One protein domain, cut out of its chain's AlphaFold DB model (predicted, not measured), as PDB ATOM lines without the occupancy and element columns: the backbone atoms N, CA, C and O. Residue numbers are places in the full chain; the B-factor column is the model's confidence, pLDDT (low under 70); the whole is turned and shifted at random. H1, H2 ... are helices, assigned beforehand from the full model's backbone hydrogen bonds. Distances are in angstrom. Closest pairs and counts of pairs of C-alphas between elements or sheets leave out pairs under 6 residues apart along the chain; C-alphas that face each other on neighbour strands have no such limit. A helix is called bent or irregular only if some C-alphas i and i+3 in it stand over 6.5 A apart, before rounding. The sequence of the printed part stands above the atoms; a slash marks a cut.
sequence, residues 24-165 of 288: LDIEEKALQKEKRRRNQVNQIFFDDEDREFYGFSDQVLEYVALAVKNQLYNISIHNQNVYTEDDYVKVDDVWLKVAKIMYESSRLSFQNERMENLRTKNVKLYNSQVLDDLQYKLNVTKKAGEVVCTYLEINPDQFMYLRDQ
ATOM      1  N   LEU A  24      35.545   6.104 109.370       75.44
ATOM      2  CA  LEU A  24      36.073   6.881 108.244       75.44
ATOM      3  C   LEU A  24      35.335   6.567 106.933       75.44
ATOM      4  O   LEU A  24      34.963   7.488 106.211       75.44
ATOM      5  N   ASP A  25      35.034   5.295 106.661       80.56
ATOM      6  CA  ASP A  25      34.263   4.882 105.481       80.56
ATOM      7  C   ASP A  25      32.824   5.435 105.495       80.56
ATOM      8  O   ASP A  25      32.257   5.756 104.444       80.56
ATOM      9  N   ILE A  26      32.196   5.527 106.674       79.00
ATOM     10  CA  ILE A  26      30.856   6.114 106.839       79.00
ATOM     11  C   ILE A  26      30.911   7.626 106.597       79.00
ATOM     12  O   ILE A  26      30.075   8.161 105.863       79.00
ATOM     13  N   GLU A  27      31.902   8.307 107.173       78.44
ATOM     14  CA  GLU A  27      32.104   9.749 107.012       78.44
ATOM     15  C   GLU A  27      32.424  10.126 105.562       78.44
ATOM     16  O   GLU A  27      31.841  11.073 105.028       78.44
ATOM     17  N   GLU A  28      33.279   9.358 104.880       81.88
ATOM     18  CA  GLU A  28      33.631   9.610 103.483       81.88
ATOM     19  C   GLU A  28      32.412   9.456 102.562       81.88
ATOM     20  O   GLU A  28      32.158  10.313 101.709       81.88
ATOM     21  N   LYS A  29      31.592   8.418 102.774       82.62
ATOM     22  CA  LYS A  29      30.338   8.229 102.027       82.62
ATOM     23  C   LYS A  29      29.344   9.360 102.275       82.62
ATOM     24  O   LYS A  29      28.710   9.824 101.325       82.62
ATOM     25  N   ALA A  30      29.210   9.824 103.518       79.50
ATOM     26  CA  ALA A  30      28.348  10.955 103.848       79.50
ATOM     27  C   ALA A  30      28.825  12.245 103.161       79.50
ATOM     28  O   ALA A  30      28.018  12.962 102.569       79.50
ATOM     29  N   LEU A  31      30.137  12.499 103.155       83.06
ATOM     30  CA  LEU A  31      30.733  13.662 102.498       83.06
ATOM     31  C   LEU A  31      30.554  13.626 100.974       83.06
ATOM     32  O   LEU A  31      30.247  14.647 100.357       83.06
ATOM     33  N   GLN A  32      30.731  12.462 100.343       85.88
ATOM     34  CA  GLN A  32      30.486  12.300  98.907       85.88
ATOM     35  C   GLN A  32      29.008  12.507  98.559       85.88
ATOM     36  O   GLN A  32      28.696  13.168  97.565       85.88
ATOM     37  N   LYS A  33      28.096  11.988  99.393       84.19
ATOM     38  CA  LYS A  33      26.652  12.190  99.234       84.19
ATOM     39  C   LYS A  33      26.287  13.673  99.317       84.19
ATOM     40  O   LYS A  33      25.554  14.166  98.464       84.19
ATOM     41  N   GLU A  34      26.859  14.387 100.281       83.94
ATOM     42  CA  GLU A  34      26.666  15.825 100.440       83.94
ATOM     43  C   GLU A  34      27.163  16.613  99.225       83.94
ATOM     44  O   GLU A  34      26.425  17.410  98.651       83.94
ATOM     45  N   LYS A  35      28.386  16.332  98.756       86.81
ATOM     46  CA  LYS A  35      28.933  16.963  97.542       86.81
ATOM     47  C   LYS A  35      28.029  16.753  96.328       86.81
ATOM     48  O   LYS A  35      27.811  17.686  95.560       86.81
ATOM     49  N   ARG A  36      27.482  15.545  96.158       87.56
ATOM     50  CA  ARG A  36      26.546  15.249  95.069       87.56
ATOM     51  C   ARG A  36      25.272  16.091  95.176       87.56
ATOM     52  O   ARG A  36      24.881  16.677  94.173       87.56
ATOM     53  N   ARG A  37      24.666  16.182  96.364       87.38
ATOM     54  CA  ARG A  37      23.454  16.988  96.594       87.38
ATOM     55  C   ARG A  37      23.689  18.460  96.289       87.38
ATOM     56  O   ARG A  37      22.908  19.052  95.553       87.38
ATOM     57  N   ARG A  38      24.801  19.027  96.768       87.44
ATOM     58  CA  ARG A  38      25.184  20.418  96.473       87.44
ATOM     59  C   ARG A  38      25.327  20.668  94.973       87.44
ATOM     60  O   ARG A  38      24.788  21.638  94.458       87.44
ATOM     61  N   ASN A  39      25.989  19.757  94.259       88.19
ATOM     62  CA  ASN A  39      26.138  19.872  92.810       88.19
ATOM     63  C   ASN A  39      24.793  19.791  92.074       88.19
ATOM     64  O   ASN A  39      24.594  20.524  91.113       88.19
ATOM     65  N   GLN A  40      23.876  18.926  92.516       89.25
ATOM     66  CA  GLN A  40      22.535  18.822  91.930       89.25
ATOM     67  C   GLN A  40      21.699  20.077  92.195       89.25
ATOM     68  O   GLN A  40      21.022  20.549  91.292       89.25
ATOM     69  N   VAL A  41      21.787  20.652  93.397       89.44
ATOM     70  CA  VAL A  41      21.114  21.915  93.721       89.44
ATOM     71  C   VAL A  41      21.640  23.061  92.859       89.44
ATOM     72  O   VAL A  41      20.852  23.831  92.330       89.44
ATOM     73  N   ASN A  42      22.952  23.145  92.634       86.50
ATOM     74  CA  ASN A  42      23.509  24.183  91.765       86.50
ATOM     75  C   ASN A  42      23.032  24.066  90.305       86.50
ATOM     76  O   ASN A  42      22.978  25.072  89.615       86.50
ATOM     77  N   GLN A  43      22.657  22.868  89.842       89.44
ATOM     78  CA  GLN A  43      22.113  22.645  88.494       89.44
ATOM     79  C   GLN A  43      20.647  23.083  88.336       89.44
ATOM     80  O   GLN A  43      20.129  23.053  87.224       89.44
ATOM     81  N   ILE A  44      19.974  23.467  89.426       88.44
ATOM     82  CA  ILE A  44      18.622  24.047  89.390       88.44
ATOM     83  C   ILE A  44      18.634  25.446  88.755       88.44
ATOM     84  O   ILE A  44      17.622  25.884  88.195       88.44
ATOM     85  N   PHE A  45      19.768  26.135  88.859       91.62
ATOM     86  CA  PHE A  45      19.991  27.478  88.341       91.62
ATOM     87  C   PHE A  45      20.769  27.402  87.028       91.62
ATOM     88  O   PHE A  45      21.587  26.498  86.834       91.62
ATOM     89  N   PHE A  46      20.502  28.336  86.118       87.19
ATOM     90  CA  PHE A  46      21.183  28.360  84.820       87.19
ATOM     91  C   PHE A  46      22.665  28.723  84.956       87.19
ATOM     92  O   PHE A  46      23.522  28.103  84.324       87.19
ATOM     93  N   ASP A  47      22.949  29.714  85.795       89.06
ATOM     94  CA  ASP A  47      24.276  30.236  86.094       89.06
ATOM     95  C   ASP A  47      24.292  30.931  87.470       89.06
ATOM     96  O   ASP A  47      23.331  30.855  88.244       89.06
ATOM     97  N   ASP A  48      25.419  31.564  87.809       87.56
ATOM     98  CA  ASP A  48      25.580  32.284  89.073       87.56
ATOM     99  C   ASP A  48      24.698  33.548  89.148       87.56
ATOM    100  O   ASP A  48      24.256  33.894  90.243       87.56
ATOM    101  N   GLU A  49      24.396  34.204  88.019       90.75
ATOM    102  CA  GLU A  49      23.522  35.389  87.985       90.75
ATOM    103  C   GLU A  49      22.068  35.000  88.281       90.75
ATOM    104  O   GLU A  49      21.406  35.648  89.089       90.75
ATOM    105  N   ASP A  50      21.583  33.901  87.699       91.00
ATOM    106  CA  ASP A  50      20.259  33.332  87.975       91.00
ATOM    107  C   ASP A  50      20.130  32.903  89.444       91.00
ATOM    108  O   ASP A  50      19.125  33.157  90.113       91.00
ATOM    109  N   ARG A  51      21.194  32.307  89.989       90.94
ATOM    110  CA  ARG A  51      21.267  31.928  91.403       90.94
ATOM    111  C   ARG A  51      21.128  33.142  92.325       90.94
ATOM    112  O   ARG A  51      20.342  33.104  93.274       90.94
ATOM    113  N   GLU A  52      21.870  34.212  92.043       90.62
ATOM    114  CA  GLU A  52      21.793  35.472  92.790       90.62
ATOM    115  C   GLU A  52      20.434  36.158  92.617       90.62
ATOM    116  O   GLU A  52      19.868  36.639  93.599       90.62
ATOM    117  N   PHE A  53      19.866  36.135  91.407       91.62
ATOM    118  CA  PHE A  53      18.550  36.701  91.116       91.62
ATOM    119  C   PHE A  53      17.450  36.086  91.981       91.62
ATOM    120  O   PHE A  53      16.572  36.813  92.434       91.62
ATOM    121  N   TYR A  54      17.499  34.780  92.256       90.88
ATOM    122  CA  TYR A  54      16.549  34.105  93.149       90.88
ATOM    123  C   TYR A  54      16.954  34.134  94.631       90.88
ATOM    124  O   TYR A  54      16.340  33.435  95.437       90.88
ATOM    125  N   GLY A  55      17.986  34.899  95.002       89.44
ATOM    126  CA  GLY A  55      18.465  35.008  96.383       89.44
ATOM    127  C   GLY A  55      19.049  33.707  96.940       89.44
ATOM    128  O   GLY A  55      19.112  33.509  98.157       89.44
ATOM    129  N   PHE A  56      19.474  32.784  96.072       90.94
ATOM    130  CA  PHE A  56      20.090  31.540  96.509       90.94
ATOM    131  C   PHE A  56      21.569  31.765  96.849       90.94
ATOM    132  O   PHE A  56      22.372  32.193  96.024       90.94
ATOM    133  N   SER A  57      21.940  31.450  98.087       88.12
ATOM    134  CA  SER A  57      23.284  31.668  98.628       88.12
ATOM    135  C   SER A  57      23.783  30.451  99.407       88.12
ATOM    136  O   SER A  57      23.013  29.545  99.739       88.12
ATOM    137  N   ASP A  58      25.068  30.447  99.768       86.00
ATOM    138  CA  ASP A  58      25.640  29.403 100.628       86.00
ATOM    139  C   ASP A  58      24.900  29.286 101.971       86.00
ATOM    140  O   ASP A  58      24.727  28.183 102.484       86.00
ATOM    141  N   GLN A  59      24.370  30.395 102.502       86.12
ATOM    142  CA  GLN A  59      23.548  30.387 103.714       86.12
ATOM    143  C   GLN A  59      22.246  29.591 103.525       86.12
ATOM    144  O   GLN A  59      21.840  28.845 104.418       86.12
ATOM    145  N   VAL A  60      21.594  29.723 102.363       87.12
ATOM    146  CA  VAL A  60      20.398  28.935 102.022       87.12
ATOM    147  C   VAL A  60      20.757  27.453 101.971       87.12
ATOM    148  O   VAL A  60      20.060  26.620 102.555       87.12
ATOM    149  N   LEU A  61      21.875  27.119 101.325       86.38
ATOM    150  CA  LEU A  61      22.348  25.745 101.203       86.38
ATOM    151  C   LEU A  61      22.679  25.123 102.568       86.38
ATOM    152  O   LEU A  61      22.296  23.985 102.839       86.38
ATOM    153  N   GLU A  62      23.356  25.864 103.445       86.06
ATOM    154  CA  GLU A  62      23.652  25.443 104.818       86.06
ATOM    155  C   GLU A  62      22.381  25.232 105.644       86.06
ATOM    156  O   GLU A  62      22.276  24.241 106.375       86.06
ATOM    157  N   TYR A  63      21.397  26.122 105.502       87.75
ATOM    158  CA  TYR A  63      20.107  25.979 106.165       87.75
ATOM    159  C   TYR A  63      19.391  24.697 105.728       87.75
ATOM    160  O   TYR A  63      18.976  23.909 106.580       87.75
ATOM    161  N   VAL A  64      19.288  24.444 104.417       86.31
ATOM    162  CA  VAL A  64      18.658  23.225 103.877       86.31
ATOM    163  C   VAL A  64      19.391  21.980 104.373       86.31
ATOM    164  O   VAL A  64      18.751  21.046 104.857       86.31
ATOM    165  N   ALA A  65      20.726  21.988 104.336       84.75
ATOM    166  CA  ALA A  65      21.554  20.895 104.837       84.75
ATOM    167  C   ALA A  65      21.235  20.536 106.290       84.75
ATOM    168  O   ALA A  65      21.045  19.365 106.643       84.75
ATOM    169  N   LEU A  66      21.143  21.562 107.134       83.69
ATOM    170  CA  LEU A  66      20.838  21.418 108.547       83.69
ATOM    171  C   LEU A  66      19.390  20.973 108.780       83.69
ATOM    172  O   LEU A  66      19.153  20.089 109.605       83.69
ATOM    173  N   ALA A  67      18.430  21.550 108.054       81.56
ATOM    174  CA  ALA A  67      17.014  21.208 108.149       81.56
ATOM    175  C   ALA A  67      16.774  19.743 107.766       81.56
ATOM    176  O   ALA A  67      16.122  19.007 108.506       81.56
ATOM    177  N   VAL A  68      17.390  19.266 106.682       76.44
ATOM    178  CA  VAL A  68      17.308  17.854 106.294       76.44
ATOM    179  C   VAL A  68      17.922  16.941 107.353       76.44
ATOM    180  O   VAL A  68      17.331  15.921 107.710       76.44
ATOM    181  N   LYS A  69      19.081  17.320 107.906       73.56
ATOM    182  CA  LYS A  69      19.760  16.539 108.947       73.56
ATOM    183  C   LYS A  69      18.962  16.454 110.254       73.56
ATOM    184  O   LYS A  69      18.950  15.394 110.871       73.56
ATOM    185  N   ASN A  70      18.330  17.546 110.683       70.38
ATOM    186  CA  ASN A  70      17.744  17.662 112.024       70.38
ATOM    187  C   ASN A  70      16.218  17.504 112.062       70.38
ATOM    188  O   ASN A  70      15.690  16.998 113.046       70.38
ATOM    189  N   GLN A  71      15.509  17.977 111.037       63.09
ATOM    190  CA  GLN A  71      14.042  18.076 111.032       63.09
ATOM    191  C   GLN A  71      13.390  17.023 110.135       63.09
ATOM    192  O   GLN A  71      12.277  16.588 110.417       63.09
ATOM    193  N   LEU A  72      14.095  16.570 109.094       66.25
ATOM    194  CA  LEU A  72      13.538  15.667 108.086       66.25
ATOM    195  C   LEU A  72      14.169  14.271 108.069       66.25
ATOM    196  O   LEU A  72      13.807  13.462 107.230       66.25
ATOM    197  N   TYR A  73      15.055  13.915 109.003       63.94
ATOM    198  CA  TYR A  73      15.693  12.585 108.999       63.94
ATOM    199  C   TYR A  73      14.712  11.415 109.235       63.94
ATOM    200  O   TYR A  73      15.050  10.262 108.984       63.94
ATOM    201  N   ASN A  74      13.488  11.716 109.684       67.19
ATOM    202  CA  ASN A  74      12.427  10.748 109.971       67.19
ATOM    203  C   ASN A  74      11.272  10.781 108.957       67.19
ATOM    204  O   ASN A  74      10.198  10.270 109.271       67.19
ATOM    205  N   ILE A  75      11.448  11.404 107.787       76.38
ATOM    206  CA  ILE A  75      10.423  11.329 106.741       76.38
ATOM    207  C   ILE A  75      10.492   9.986 106.018       76.38
ATOM    208  O   ILE A  75      11.569   9.487 105.678       76.38
ATOM    209  N   SER A  76       9.329   9.398 105.765       78.12
ATOM    210  CA  SER A  76       9.222   8.121 105.067       78.12
ATOM    211  C   SER A  76       9.275   8.355 103.560       78.12
ATOM    212  O   SER A  76       8.239   8.561 102.925       78.12
ATOM    213  N   ILE A  77      10.485   8.339 102.987       77.44
ATOM    214  CA  ILE A  77      10.680   8.376 101.531       77.44
ATOM    215  C   ILE A  77      10.860   6.958 100.986       77.44
ATOM    216  O   ILE A  77      11.822   6.265 101.325       77.44
ATOM    217  N   HIS A  78       9.990   6.552 100.063       76.50
ATOM    218  CA  HIS A  78      10.181   5.340  99.258       76.50
ATOM    219  C   HIS A  78      10.062   5.664  97.772       76.50
ATOM    220  O   HIS A  78       9.187   6.414  97.364       76.50
ATOM    221  N   ASN A  79      10.953   5.126  96.938       80.44
ATOM    222  CA  ASN A  79      10.933   5.384  95.491       80.44
ATOM    223  C   ASN A  79      10.788   6.882  95.141       80.44
ATOM    224  O   ASN A  79      10.008   7.228  94.259       80.44
ATOM    225  N   GLN A  80      11.503   7.760  95.858       81.31
ATOM    226  CA  GLN A  80      11.455   9.222  95.685       81.31
ATOM    227  C   GLN A  80      10.083   9.869  95.976       81.31
ATOM    228  O   GLN A  80       9.813  10.964  95.489       81.31
ATOM    229  N   ASN A  81       9.220   9.211  96.755       78.56
ATOM    230  CA  ASN A  81       7.887   9.690  97.131       78.56
ATOM    231  C   ASN A  81       7.740   9.829  98.648       78.56
ATOM    232  O   ASN A  81       8.313   9.036  99.393       78.56
ATOM    233  N   VAL A  82       6.939  10.806  99.084       78.44
ATOM    234  CA  VAL A  82       6.497  10.992 100.476       78.44
ATOM    235  C   VAL A  82       5.170  10.255 100.678       78.44
ATOM    236  O   VAL A  82       4.325  10.266  99.788       78.44
ATOM    237  N   TYR A  83       4.990   9.585 101.821       72.56
ATOM    238  CA  TYR A  83       3.868   8.649 102.019       72.56
ATOM    239  C   TYR A  83       2.866   9.041 103.102       72.56
ATOM    240  O   TYR A  83       1.773   8.476 103.129       72.56
ATOM    241  N   THR A  84       3.217   9.957 104.004       74.94
ATOM    242  CA  THR A  84       2.347  10.341 105.121       74.94
ATOM    243  C   THR A  84       2.059  11.833 105.094       74.94
ATOM    244  O   THR A  84       2.924  12.624 104.722       74.94
ATOM    245  N   GLU A  85       0.851  12.214 105.502       71.50
ATOM    246  CA  GLU A  85       0.429  13.615 105.616       71.50
ATOM    247  C   GLU A  85       1.364  14.415 106.538       71.50
ATOM    248  O   GLU A  85       1.835  15.485 106.165       71.50
ATOM    249  N   ASP A  86       1.746  13.837 107.682       75.06
ATOM    250  CA  ASP A  86       2.705  14.439 108.614       75.06
ATOM    251  C   ASP A  86       4.065  14.735 107.963       75.06
ATOM    252  O   ASP A  86       4.718  15.725 108.299       75.06
ATOM    253  N   ASP A  87       4.527  13.888 107.041       78.00
ATOM    254  CA  ASP A  87       5.785  14.118 106.332       78.00
ATOM    255  C   ASP A  87       5.642  15.201 105.257       78.00
ATOM    256  O   ASP A  87       6.556  16.014 105.114       78.00
ATOM    257  N   TYR A  88       4.497  15.282 104.568       75.81
ATOM    258  CA  TYR A  88       4.196  16.405 103.670       75.81
ATOM    259  C   TYR A  88       4.244  17.744 104.418       75.81
ATOM    260  O   TYR A  88       4.904  18.674 103.954       75.81
ATOM    261  N   VAL A  89       3.647  17.819 105.613       74.38
ATOM    262  CA  VAL A  89       3.655  19.032 106.452       74.38
ATOM    263  C   VAL A  89       5.078  19.455 106.832       74.38
ATOM    264  O   VAL A  89       5.409  20.639 106.778       74.38
ATOM    265  N   LYS A  90       5.953  18.507 107.190       76.69
ATOM    266  CA  LYS A  90       7.351  18.823 107.536       76.69
ATOM    267  C   LYS A  90       8.145  19.321 106.330       76.69
ATOM    268  O   LYS A  90       8.930  20.259 106.464       76.69
ATOM    269  N   VAL A  91       7.971  18.688 105.167       79.44
ATOM    270  CA  VAL A  91       8.631  19.122 103.925       79.44
ATOM    271  C   VAL A  91       8.181  20.537 103.562       79.44
ATOM    272  O   VAL A  91       9.014  21.363 103.191       79.44
ATOM    273  N   ASP A  92       6.900  20.842 103.761       76.19
ATOM    274  CA  ASP A  92       6.340  22.169 103.512       76.19
ATOM    275  C   ASP A  92       6.889  23.230 104.438       76.19
ATOM    276  O   ASP A  92       7.326  24.275 103.968       76.19
ATOM    277  N   ASP A  93       6.954  22.958 105.736       75.25
ATOM    278  CA  ASP A  93       7.550  23.888 106.690       75.25
ATOM    279  C   ASP A  93       8.996  24.261 106.304       75.25
ATOM    280  O   ASP A  93       9.375  25.438 106.331       75.25
ATOM    281  N   VAL A  94       9.799  23.283 105.872       79.38
ATOM    282  CA  VAL A  94      11.170  23.538 105.406       79.38
ATOM    283  C   VAL A  94      11.177  24.314 104.093       79.38
ATOM    284  O   VAL A  94      11.913  25.295 103.994       79.38
ATOM    285  N   TRP A  95      10.351  23.932 103.117       83.44
ATOM    286  CA  TRP A  95      10.199  24.662 101.856       83.44
ATOM    287  C   TRP A  95       9.896  26.140 102.115       83.44
ATOM    288  O   TRP A  95      10.638  27.007 101.651       83.44
ATOM    289  N   LEU A  96       8.876  26.450 102.910       77.31
ATOM    290  CA  LEU A  96       8.475  27.833 103.172       77.31
ATOM    291  C   LEU A  96       9.584  28.658 103.813       77.31
ATOM    292  O   LEU A  96       9.796  29.810 103.434       77.31
ATOM    293  N   LYS A  97      10.331  28.069 104.748       78.06
ATOM    294  CA  LYS A  97      11.470  28.744 105.377       78.06
ATOM    295  C   LYS A  97      12.591  29.016 104.376       78.06
ATOM    296  O   LYS A  97      13.154  30.105 104.396       78.06
ATOM    297  N   VAL A  98      12.875  28.078 103.473       83.38
ATOM    298  CA  VAL A  98      13.863  28.264 102.396       83.38
ATOM    299  C   VAL A  98      13.428  29.376 101.446       83.38
ATOM    300  O   VAL A  98      14.207  30.293 101.199       83.38
ATOM    301  N   ALA A  99      12.176  29.346 100.982       83.19
ATOM    302  CA  ALA A  99      11.617  30.376 100.107       83.19
ATOM    303  C   ALA A  99      11.710  31.767 100.742       83.19
ATOM    304  O   ALA A  99      12.041  32.739 100.071       83.19
ATOM    305  N   LYS A 100      11.475  31.858 102.054       77.88
ATOM    306  CA  LYS A 100      11.570  33.109 102.803       77.88
ATOM    307  C   LYS A 100      12.997  33.642 102.890       77.88
ATOM    308  O   LYS A 100      13.205  34.817 102.623       77.88
ATOM    309  N   ILE A 101      13.974  32.786 103.210       82.19
ATOM    310  CA  ILE A 101      15.393  33.182 103.244       82.19
ATOM    311  C   ILE A 101      15.838  33.671 101.859       82.19
ATOM    312  O   ILE A 101      16.518  34.686 101.766       82.19
ATOM    313  N   MET A 102      15.421  32.974 100.800       85.62
ATOM    314  CA  MET A 102      15.710  33.357  99.415       85.62
ATOM    315  C   MET A 102      15.036  34.680  99.015       85.62
ATOM    316  O   MET A 102      15.630  35.490  98.319       85.62
ATOM    317  N   TYR A 103      13.805  34.926  99.466       85.38
ATOM    318  CA  TYR A 103      13.063  36.143  99.128       85.38
ATOM    319  C   TYR A 103      13.527  37.384  99.907       85.38
ATOM    320  O   TYR A 103      13.372  38.504  99.418       85.38
ATOM    321  N   GLU A 104      14.095  37.209 101.105       81.69
ATOM    322  CA  GLU A 104      14.409  38.309 102.028       81.69
ATOM    323  C   GLU A 104      15.306  39.387 101.401       81.69
ATOM    324  O   GLU A 104      15.081  40.575 101.629       81.69
ATOM    325  N   SER A 105      16.275  39.002 100.562       76.25
ATOM    326  CA  SER A 105      17.177  39.952  99.894       76.25
ATOM    327  C   SER A 105      16.445  40.936  98.983       76.25
ATOM    328  O   SER A 105      16.862  42.085  98.854       76.25
ATOM    329  N   SER A 106      15.352  40.492  98.367       85.19
ATOM    330  CA  SER A 106      14.597  41.265  97.378       85.19
ATOM    331  C   SER A 106      13.363  41.932  97.990       85.19
ATOM    332  O   SER A 106      12.942  42.987  97.514       85.19
ATOM    333  N   ARG A 107      12.816  41.371  99.082       85.44
ATOM    334  CA  ARG A 107      11.597  41.845  99.765       85.44
ATOM    335  C   ARG A 107      11.616  43.346 100.035       85.44
ATOM    336  O   ARG A 107      10.709  44.052  99.603       85.44
ATOM    337  N   LEU A 108      12.653  43.837 100.719       82.56
ATOM    338  CA  LEU A 108      12.750  45.249 101.103       82.56
ATOM    339  C   LEU A 108      12.890  46.177  99.887       82.56
ATOM    340  O   LEU A 108      12.374  47.292  99.907       82.56
ATOM    341  N   SER A 109      13.572  45.736  98.825       86.62
ATOM    342  CA  SER A 109      13.691  46.523  97.588       86.62
ATOM    343  C   SER A 109      12.322  46.706  96.939       86.62
ATOM    344  O   SER A 109      11.896  47.834  96.704       86.62
ATOM    345  N   PHE A 110      11.598  45.604  96.745       89.94
ATOM    346  CA  PHE A 110      10.258  45.612  96.170       89.94
ATOM    347  C   PHE A 110       9.261  46.402  97.013       89.94
ATOM    348  O   PHE A 110       8.525  47.234  96.488       89.94
ATOM    349  N   GLN A 111       9.297  46.227  98.337       87.38
ATOM    350  CA  GLN A 111       8.469  47.010  99.246       87.38
ATOM    351  C   GLN A 111       8.706  48.513  99.055       87.38
ATOM    352  O   GLN A 111       7.751  49.267  98.905       87.38
ATOM    353  N   ASN A 112       9.964  48.963  98.996       88.50
ATOM    354  CA  ASN A 112      10.279  50.380  98.797       88.50
ATOM    355  C   ASN A 112       9.747  50.926  97.460       88.50
ATOM    356  O   ASN A 112       9.241  52.048  97.414       88.50
ATOM    357  N   GLU A 113       9.829  50.137  96.388       90.06
ATOM    358  CA  GLU A 113       9.308  50.513  95.071       90.06
ATOM    359  C   GLU A 113       7.780  50.644  95.061       90.06
ATOM    360  O   GLU A 113       7.252  51.633  94.540       90.06
ATOM    361  N   ARG A 114       7.071  49.690  95.679       90.38
ATOM    362  CA  ARG A 114       5.613  49.749  95.853       90.38
ATOM    363  C   ARG A 114       5.200  50.933  96.719       90.38
ATOM    364  O   ARG A 114       4.297  51.695  96.368       90.38
ATOM    365  N   MET A 115       5.897  51.130  97.832       87.94
ATOM    366  CA  MET A 115       5.611  52.164  98.824       87.94
ATOM    367  C   MET A 115       5.594  53.578  98.238       87.94
ATOM    368  O   MET A 115       4.743  54.391  98.609       87.94
ATOM    369  N   GLU A 116       6.492  53.882  97.303       88.31
ATOM    370  CA  GLU A 116       6.518  55.184  96.628       88.31
ATOM    371  C   GLU A 116       5.239  55.431  95.806       88.31
ATOM    372  O   GLU A 116       4.653  56.519  95.831       88.31
ATOM    373  N   ASN A 117       4.740  54.396  95.129       87.31
ATOM    374  CA  ASN A 117       3.513  54.482  94.340       87.31
ATOM    375  C   ASN A 117       2.253  54.527  95.204       87.31
ATOM    376  O   ASN A 117       1.310  55.250  94.868       87.31
ATOM    377  N   LEU A 118       2.252  53.831  96.343       84.56
ATOM    378  CA  LEU A 118       1.164  53.912  97.314       84.56
ATOM    379  C   LEU A 118       1.048  55.333  97.893       84.56
ATOM    380  O   LEU A 118      -0.030  55.930  97.865       84.56
ATOM    381  N   ARG A 119       2.172  55.926  98.320       84.81
ATOM    382  CA  ARG A 119       2.232  57.298  98.866       84.81
ATOM    383  C   ARG A 119       1.774  58.359  97.873       84.81
ATOM    384  O   ARG A 119       1.053  59.288  98.236       84.81
ATOM    385  N   THR A 120       2.176  58.224  96.612       85.56
ATOM    386  CA  THR A 120       1.800  59.159  95.539       85.56
ATOM    387  C   THR A 120       0.397  58.906  94.985       85.56
ATOM    388  O   THR A 120      -0.046  59.629  94.092       85.56
ATOM    389  N   LYS A 121      -0.328  57.912  95.523       83.31
ATOM    390  CA  LYS A 121      -1.642  57.460  95.039       83.31
ATOM    391  C   LYS A 121      -1.619  57.075  93.555       83.31
ATOM    392  O   LYS A 121      -2.633  57.170  92.862       83.31
ATOM    393  N   ASN A 122      -0.468  56.626  93.056       85.12
ATOM    394  CA  ASN A 122      -0.321  56.092  91.709       85.12
ATOM    395  C   ASN A 122      -0.746  54.622  91.685       85.12
ATOM    396  O   ASN A 122       0.062  53.708  91.518       85.12
ATOM    397  N   VAL A 123      -2.052  54.417  91.855       77.94
ATOM    398  CA  VAL A 123      -2.670  53.097  92.000       77.94
ATOM    399  C   VAL A 123      -2.269  52.178  90.847       77.94
ATOM    400  O   VAL A 123      -1.809  51.071  91.074       77.94
ATOM    401  N   LYS A 124      -2.345  52.644  89.594       81.44
ATOM    402  CA  LYS A 124      -2.030  51.806  88.426       81.44
ATOM    403  C   LYS A 124      -0.617  51.211  88.488       81.44
ATOM    404  O   LYS A 124      -0.449  50.039  88.159       81.44
ATOM    405  N   LEU A 125       0.380  52.016  88.860       86.38
ATOM    406  CA  LEU A 125       1.767  51.554  88.917       86.38
ATOM    407  C   LEU A 125       2.015  50.669  90.141       86.38
ATOM    408  O   LEU A 125       2.662  49.637  89.991       86.38
ATOM    409  N   TYR A 126       1.421  51.014  91.290       86.69
ATOM    410  CA  TYR A 126       1.422  50.159  92.480       86.69
ATOM    411  C   TYR A 126       0.946  48.742  92.139       86.69
ATOM    412  O   TYR A 126       1.606  47.760  92.450       86.69
ATOM    413  N   ASN A 127      -0.159  48.633  91.403       80.50
ATOM    414  CA  ASN A 127      -0.754  47.343  91.054       80.50
ATOM    415  C   ASN A 127       0.127  46.513  90.133       80.50
ATOM    416  O   ASN A 127       0.219  45.302  90.298       80.50
ATOM    417  N   SER A 128       0.741  47.163  89.142       84.81
ATOM    418  CA  SER A 128       1.669  46.486  88.238       84.81
ATOM    419  C   SER A 128       2.817  45.880  89.038       84.81
ATOM    420  O   SER A 128       3.092  44.698  88.889       84.81
ATOM    421  N   GLN A 129       3.404  46.659  89.951       89.12
ATOM    422  CA  GLN A 129       4.496  46.197  90.807       89.12
ATOM    423  C   GLN A 129       4.057  45.080  91.751       89.12
ATOM    424  O   GLN A 129       4.748  44.081  91.855       89.12
ATOM    425  N   VAL A 130       2.881  45.188  92.377       85.44
ATOM    426  CA  VAL A 130       2.323  44.108  93.207       85.44
ATOM    427  C   VAL A 130       2.248  42.788  92.434       85.44
ATOM    428  O   VAL A 130       2.588  41.741  92.980       85.44
ATOM    429  N   LEU A 131       1.804  42.819  91.175       83.44
ATOM    430  CA  LEU A 131       1.703  41.619  90.341       83.44
ATOM    431  C   LEU A 131       3.078  41.092  89.911       83.44
ATOM    432  O   LEU A 131       3.282  39.875  89.909       83.44
ATOM    433  N   ASP A 132       4.014  41.980  89.586       87.81
ATOM    434  CA  ASP A 132       5.389  41.615  89.235       87.81
ATOM    435  C   ASP A 132       6.112  40.980  90.441       87.81
ATOM    436  O   ASP A 132       6.694  39.895  90.330       87.81
ATOM    437  N   ASP A 133       5.980  41.583  91.623       87.38
ATOM    438  CA  ASP A 133       6.531  41.098  92.892       87.38
ATOM    439  C   ASP A 133       5.915  39.761  93.305       87.38
ATOM    440  O   ASP A 133       6.616  38.854  93.768       87.38
ATOM    441  N   LEU A 134       4.598  39.617  93.122       81.94
ATOM    442  CA  LEU A 134       3.876  38.369  93.339       81.94
ATOM    443  C   LEU A 134       4.432  37.265  92.435       81.94
ATOM    444  O   LEU A 134       4.758  36.176  92.910       81.94
ATOM    445  N   GLN A 135       4.578  37.546  91.141       83.12
ATOM    446  CA  GLN A 135       5.108  36.583  90.183       83.12
ATOM    447  C   GLN A 135       6.544  36.176  90.529       83.12
ATOM    448  O   GLN A 135       6.878  34.988  90.481       83.12
ATOM    449  N   TYR A 136       7.383  37.134  90.924       87.31
ATOM    450  CA  TYR A 136       8.740  36.854  91.381       87.31
ATOM    451  C   TYR A 136       8.744  35.983  92.647       87.31
ATOM    452  O   TYR A 136       9.420  34.954  92.683       87.31
ATOM    453  N   LYS A 137       7.939  36.325  93.661       82.75
ATOM    454  CA  LYS A 137       7.813  35.557  94.911       82.75
ATOM    455  C   LYS A 137       7.351  34.119  94.659       82.75
ATOM    456  O   LYS A 137       7.873  33.183  95.273       82.75
ATOM    457  N   LEU A 138       6.408  33.920  93.738       78.75
ATOM    458  CA  LEU A 138       5.968  32.589  93.316       78.75
ATOM    459  C   LEU A 138       7.109  31.803  92.658       78.75
ATOM    460  O   LEU A 138       7.290  30.625  92.965       78.75
ATOM    461  N   ASN A 139       7.921  32.441  91.813       82.25
ATOM    462  CA  ASN A 139       9.074  31.790  91.185       82.25
ATOM    463  C   ASN A 139      10.165  31.426  92.208       82.25
ATOM    464  O   ASN A 139      10.660  30.299  92.181       82.25
ATOM    465  N   VAL A 140      10.479  32.316  93.159       84.88
ATOM    466  CA  VAL A 140      11.376  32.016  94.295       84.88
ATOM    467  C   VAL A 140      10.855  30.817  95.083       84.88
ATOM    468  O   VAL A 140      11.611  29.901  95.405       84.88
ATOM    469  N   THR A 141       9.547  30.783  95.349       82.81
ATOM    470  CA  THR A 141       8.911  29.664  96.050       82.81
ATOM    471  C   THR A 141       9.087  28.368  95.263       82.81
ATOM    472  O   THR A 141       9.520  27.376  95.837       82.81
ATOM    473  N   LYS A 142       8.847  28.358  93.948       82.31
ATOM    474  CA  LYS A 142       9.084  27.170  93.109       82.31
ATOM    475  C   LYS A 142      10.538  26.697  93.181       82.31
ATOM    476  O   LYS A 142      10.775  25.523  93.456       82.31
ATOM    477  N   LYS A 143      11.504  27.614  93.053       86.88
ATOM    478  CA  LYS A 143      12.937  27.300  93.177       86.88
ATOM    479  C   LYS A 143      13.301  26.717  94.539       86.88
ATOM    480  O   LYS A 143      14.000  25.709  94.603       86.88
ATOM    481  N   ALA A 144      12.781  27.274  95.628       86.69
ATOM    482  CA  ALA A 144      12.968  26.714  96.964       86.69
ATOM    483  C   ALA A 144      12.433  25.273  97.078       86.69
ATOM    484  O   ALA A 144      13.076  24.423  97.697       86.69
ATOM    485  N   GLY A 145      11.294  24.980  96.444       84.62
ATOM    486  CA  GLY A 145      10.727  23.632  96.386       84.62
ATOM    487  C   GLY A 145      11.627  22.650  95.642       84.62
ATOM    488  O   GLY A 145      11.901  21.562  96.152       84.62
ATOM    489  N   GLU A 146      12.155  23.052  94.481       86.94
ATOM    490  CA  GLU A 146      13.122  22.265  93.703       86.94
ATOM    491  C   GLU A 146      14.385  21.957  94.526       86.94
ATOM    492  O   GLU A 146      14.855  20.814  94.540       86.94
ATOM    493  N   VAL A 147      14.900  22.947  95.265       89.88
ATOM    494  CA  VAL A 147      16.057  22.792  96.161       89.88
ATOM    495  C   VAL A 147      15.768  21.747  97.237       89.88
ATOM    496  O   VAL A 147      16.542  20.802  97.397       89.88
ATOM    497  N   VAL A 148      14.649  21.883  97.959       88.38
ATOM    498  CA  VAL A 148      14.275  20.960  99.042       88.38
ATOM    499  C   VAL A 148      14.052  19.545  98.508       88.38
ATOM    500  O   VAL A 148      14.614  18.597  99.060       88.38
ATOM    501  N   CYS A 149      13.314  19.384  97.406       86.75
ATOM    502  CA  CYS A 149      13.070  18.073  96.795       86.75
ATOM    503  C   CYS A 149      14.375  17.403  96.352       86.75
ATOM    504  O   CYS A 149      14.605  16.232  96.659       86.75
ATOM    505  N   THR A 150      15.268  18.157  95.704       88.38
ATOM    506  CA  THR A 150      16.586  17.667  95.272       88.38
ATOM    507  C   THR A 150      17.410  17.189  96.460       88.38
ATOM    508  O   THR A 150      18.007  16.111  96.421       88.38
ATOM    509  N   TYR A 151      17.411  17.955  97.549       87.50
ATOM    510  CA  TYR A 151      18.181  17.627  98.742       87.50
ATOM    511  C   TYR A 151      17.639  16.397  99.491       87.50
ATOM    512  O   TYR A 151      18.402  15.638 100.100       87.50
ATOM    513  N   LEU A 152      16.324  16.181  99.414       84.75
ATOM    514  CA  LEU A 152      15.626  15.021  99.968       84.75
ATOM    515  C   LEU A 152      15.608  13.804  99.036       84.75
ATOM    516  O   LEU A 152      15.221  12.729  99.480       84.75
ATOM    517  N   GLU A 153      16.064  13.938  97.787       85.62
ATOM    518  CA  GLU A 153      15.974  12.892  96.755       85.62
ATOM    519  C   GLU A 153      14.512  12.488  96.453       85.62
ATOM    520  O   GLU A 153      14.210  11.318  96.212       85.62
ATOM    521  N   ILE A 154      13.603  13.470  96.470       85.31
ATOM    522  CA  ILE A 154      12.188  13.346  96.084       85.31
ATOM    523  C   ILE A 154      12.029  13.823  94.638       85.31
ATOM    524  O   ILE A 154      12.710  14.757  94.215       85.31
ATOM    525  N   ASN A 155      11.118  13.210  93.880       79.25
ATOM    526  CA  ASN A 155      10.799  13.675  92.535       79.25
ATOM    527  C   ASN A 155      10.040  15.024  92.602       79.25
ATOM    528  O   ASN A 155       8.900  15.036  93.086       79.25
ATOM    529  N   PRO A 156      10.624  16.142  92.115       69.94
ATOM    530  CA  PRO A 156       9.988  17.455  92.178       69.94
ATOM    531  C   PRO A 156       8.682  17.489  91.385       69.94
ATOM    532  O   PRO A 156       7.717  18.066  91.871       69.94
ATOM    533  N   ASP A 157       8.593  16.792  90.247       66.44
ATOM    534  CA  ASP A 157       7.371  16.756  89.441       66.44
ATOM    535  C   ASP A 157       6.219  16.119  90.217       66.44
ATOM    536  O   ASP A 157       5.100  16.598  90.142       66.44
ATOM    537  N   GLN A 158       6.453  15.076  91.019       62.50
ATOM    538  CA  GLN A 158       5.375  14.457  91.805       62.50
ATOM    539  C   GLN A 158       4.970  15.304  93.013       62.50
ATOM    540  O   GLN A 158       3.789  15.361  93.353       62.50
ATOM    541  N   PHE A 159       5.930  15.976  93.649       64.25
ATOM    542  CA  PHE A 159       5.651  16.838  94.794       64.25
ATOM    543  C   PHE A 159       4.988  18.164  94.372       64.25
ATOM    544  O   PHE A 159       4.126  18.678  95.083       64.25
ATOM    545  N   MET A 160       5.343  18.688  93.193       61.91
ATOM    546  CA  MET A 160       4.814  19.935  92.634       61.91
ATOM    547  C   MET A 160       3.559  19.754  91.769       61.91
ATOM    548  O   MET A 160       2.708  20.638  91.767       61.91
ATOM    549  N   TYR A 161       3.365  18.619  91.086       47.69
ATOM    550  CA  TYR A 161       2.144  18.335  90.308       47.69
ATOM    551  C   TYR A 161       0.894  18.244  91.189       47.69
ATOM    552  O   TYR A 161      -0.182  18.661  90.773       47.69
ATOM    553  N   LEU A 162       1.043  17.786  92.436       44.19
ATOM    554  CA  LEU A 162      -0.009  17.856  93.457       44.19
ATOM    555  C   LEU A 162      -0.356  19.296  93.884       44.19
ATOM    556  O   LEU A 162      -1.267  19.476  94.679       44.19
ATOM    557  N   ARG A 163       0.369  20.313  93.397       52.34
ATOM    558  CA  ARG A 163       0.202  21.729  93.766       52.34
ATOM    559  C   ARG A 163      -0.148  22.629  92.584       52.34
ATOM    560  O   ARG A 163      -0.907  23.570  92.756       52.34
ATOM    561  N   ASP A 164       0.337  22.321  91.380       41.38
ATOM    562  CA  ASP A 164       0.007  23.069  90.154       41.38
ATOM    563  C   ASP A 164      -1.408  22.748  89.598       41.38
ATOM    564  O   ASP A 164      -1.902  23.461  88.727       41.38
ATOM    565  N   GLN A 165      -2.109  21.710  90.090       33.88
ATOM    566  CA  GLN A 165      -3.467  21.333  89.636       33.88
ATOM    567  C   GLN A 165      -4.626  22.073  90.335       33.88
ATOM    568  O   GLN A 165      -5.744  21.559  90.389       33.88
TER     569      GLN A 165
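What this domain is: This is residues 24 to 165 of the 288 residues of an uncharacterized protein of Stylonychia lemnae (UniProt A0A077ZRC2). A long helix, H5, runs side by side with arm H4b of the bent helix H4 as a hairpin, while the other arm, H4a, crosses H5. H1, H3 and H6 pack on the other end of H5, and residues 24 to 33 of H1 stick out. The printed part, all helix by class, has 142 residues with six named helices, H1 to H6 in order, and no named strand. It is only just loose, close to compact (radius of gyration of the C-alphas 17.7 A), spanning 63 by 31 by 24 A.

How they stand to each other: H1, residues 24 to 42, touches the hub, H5, residues 123 to 152, with residues 37 to 41 alone; the closest C-alphas, of Val 41 and Val 147, are 5.7 A apart. H4, residues 85 to 119, one helix by its hydrogen bonds, is bent: C-alphas 105 and 108 are 7.0 A apart. Its arms, H4a (85 to 105) and H4b (108 to 119), are only just about perpendicular, at 72 degrees; H4a is irregular, with C-alphas 102 and 105 6.8 A apart. H2, residues 48 to 53, is near H4a. H3, residues 58 to 70, forms a hairpin with residues 94 to 102 of H4a, closest at C-alphas Val 60 and Val 98, 6.6 A. H4a touches residues 137 to 148 of H5 at a steep tilt of 53 degrees. H4b and H5 form a hairpin, as do H5 and H6, residues 156 to 164. Each O i to N i+4 pair is within hydrogen-bond range in H1, H2, H3 and H5; H4a has 16 of 17, H4b 7 of 8, H6 3 of 5.

Where its parts are: H1 begins at C-alpha 24 (36.073, 6.881, 108.244) and is 27.0 A long. H4a is 31.7 A, H5 43.0 A. H6 ends at C-alpha 164 (0.007, 23.069, 90.154).

The domain as a whole: The C-alphas farthest apart, of Asp 25 and Lys 121, are 64.5 A apart. The printed part has no cut; the link H3 to H4 is long. Residues 71 to 74 and 156 to 165 have pLDDT under 70.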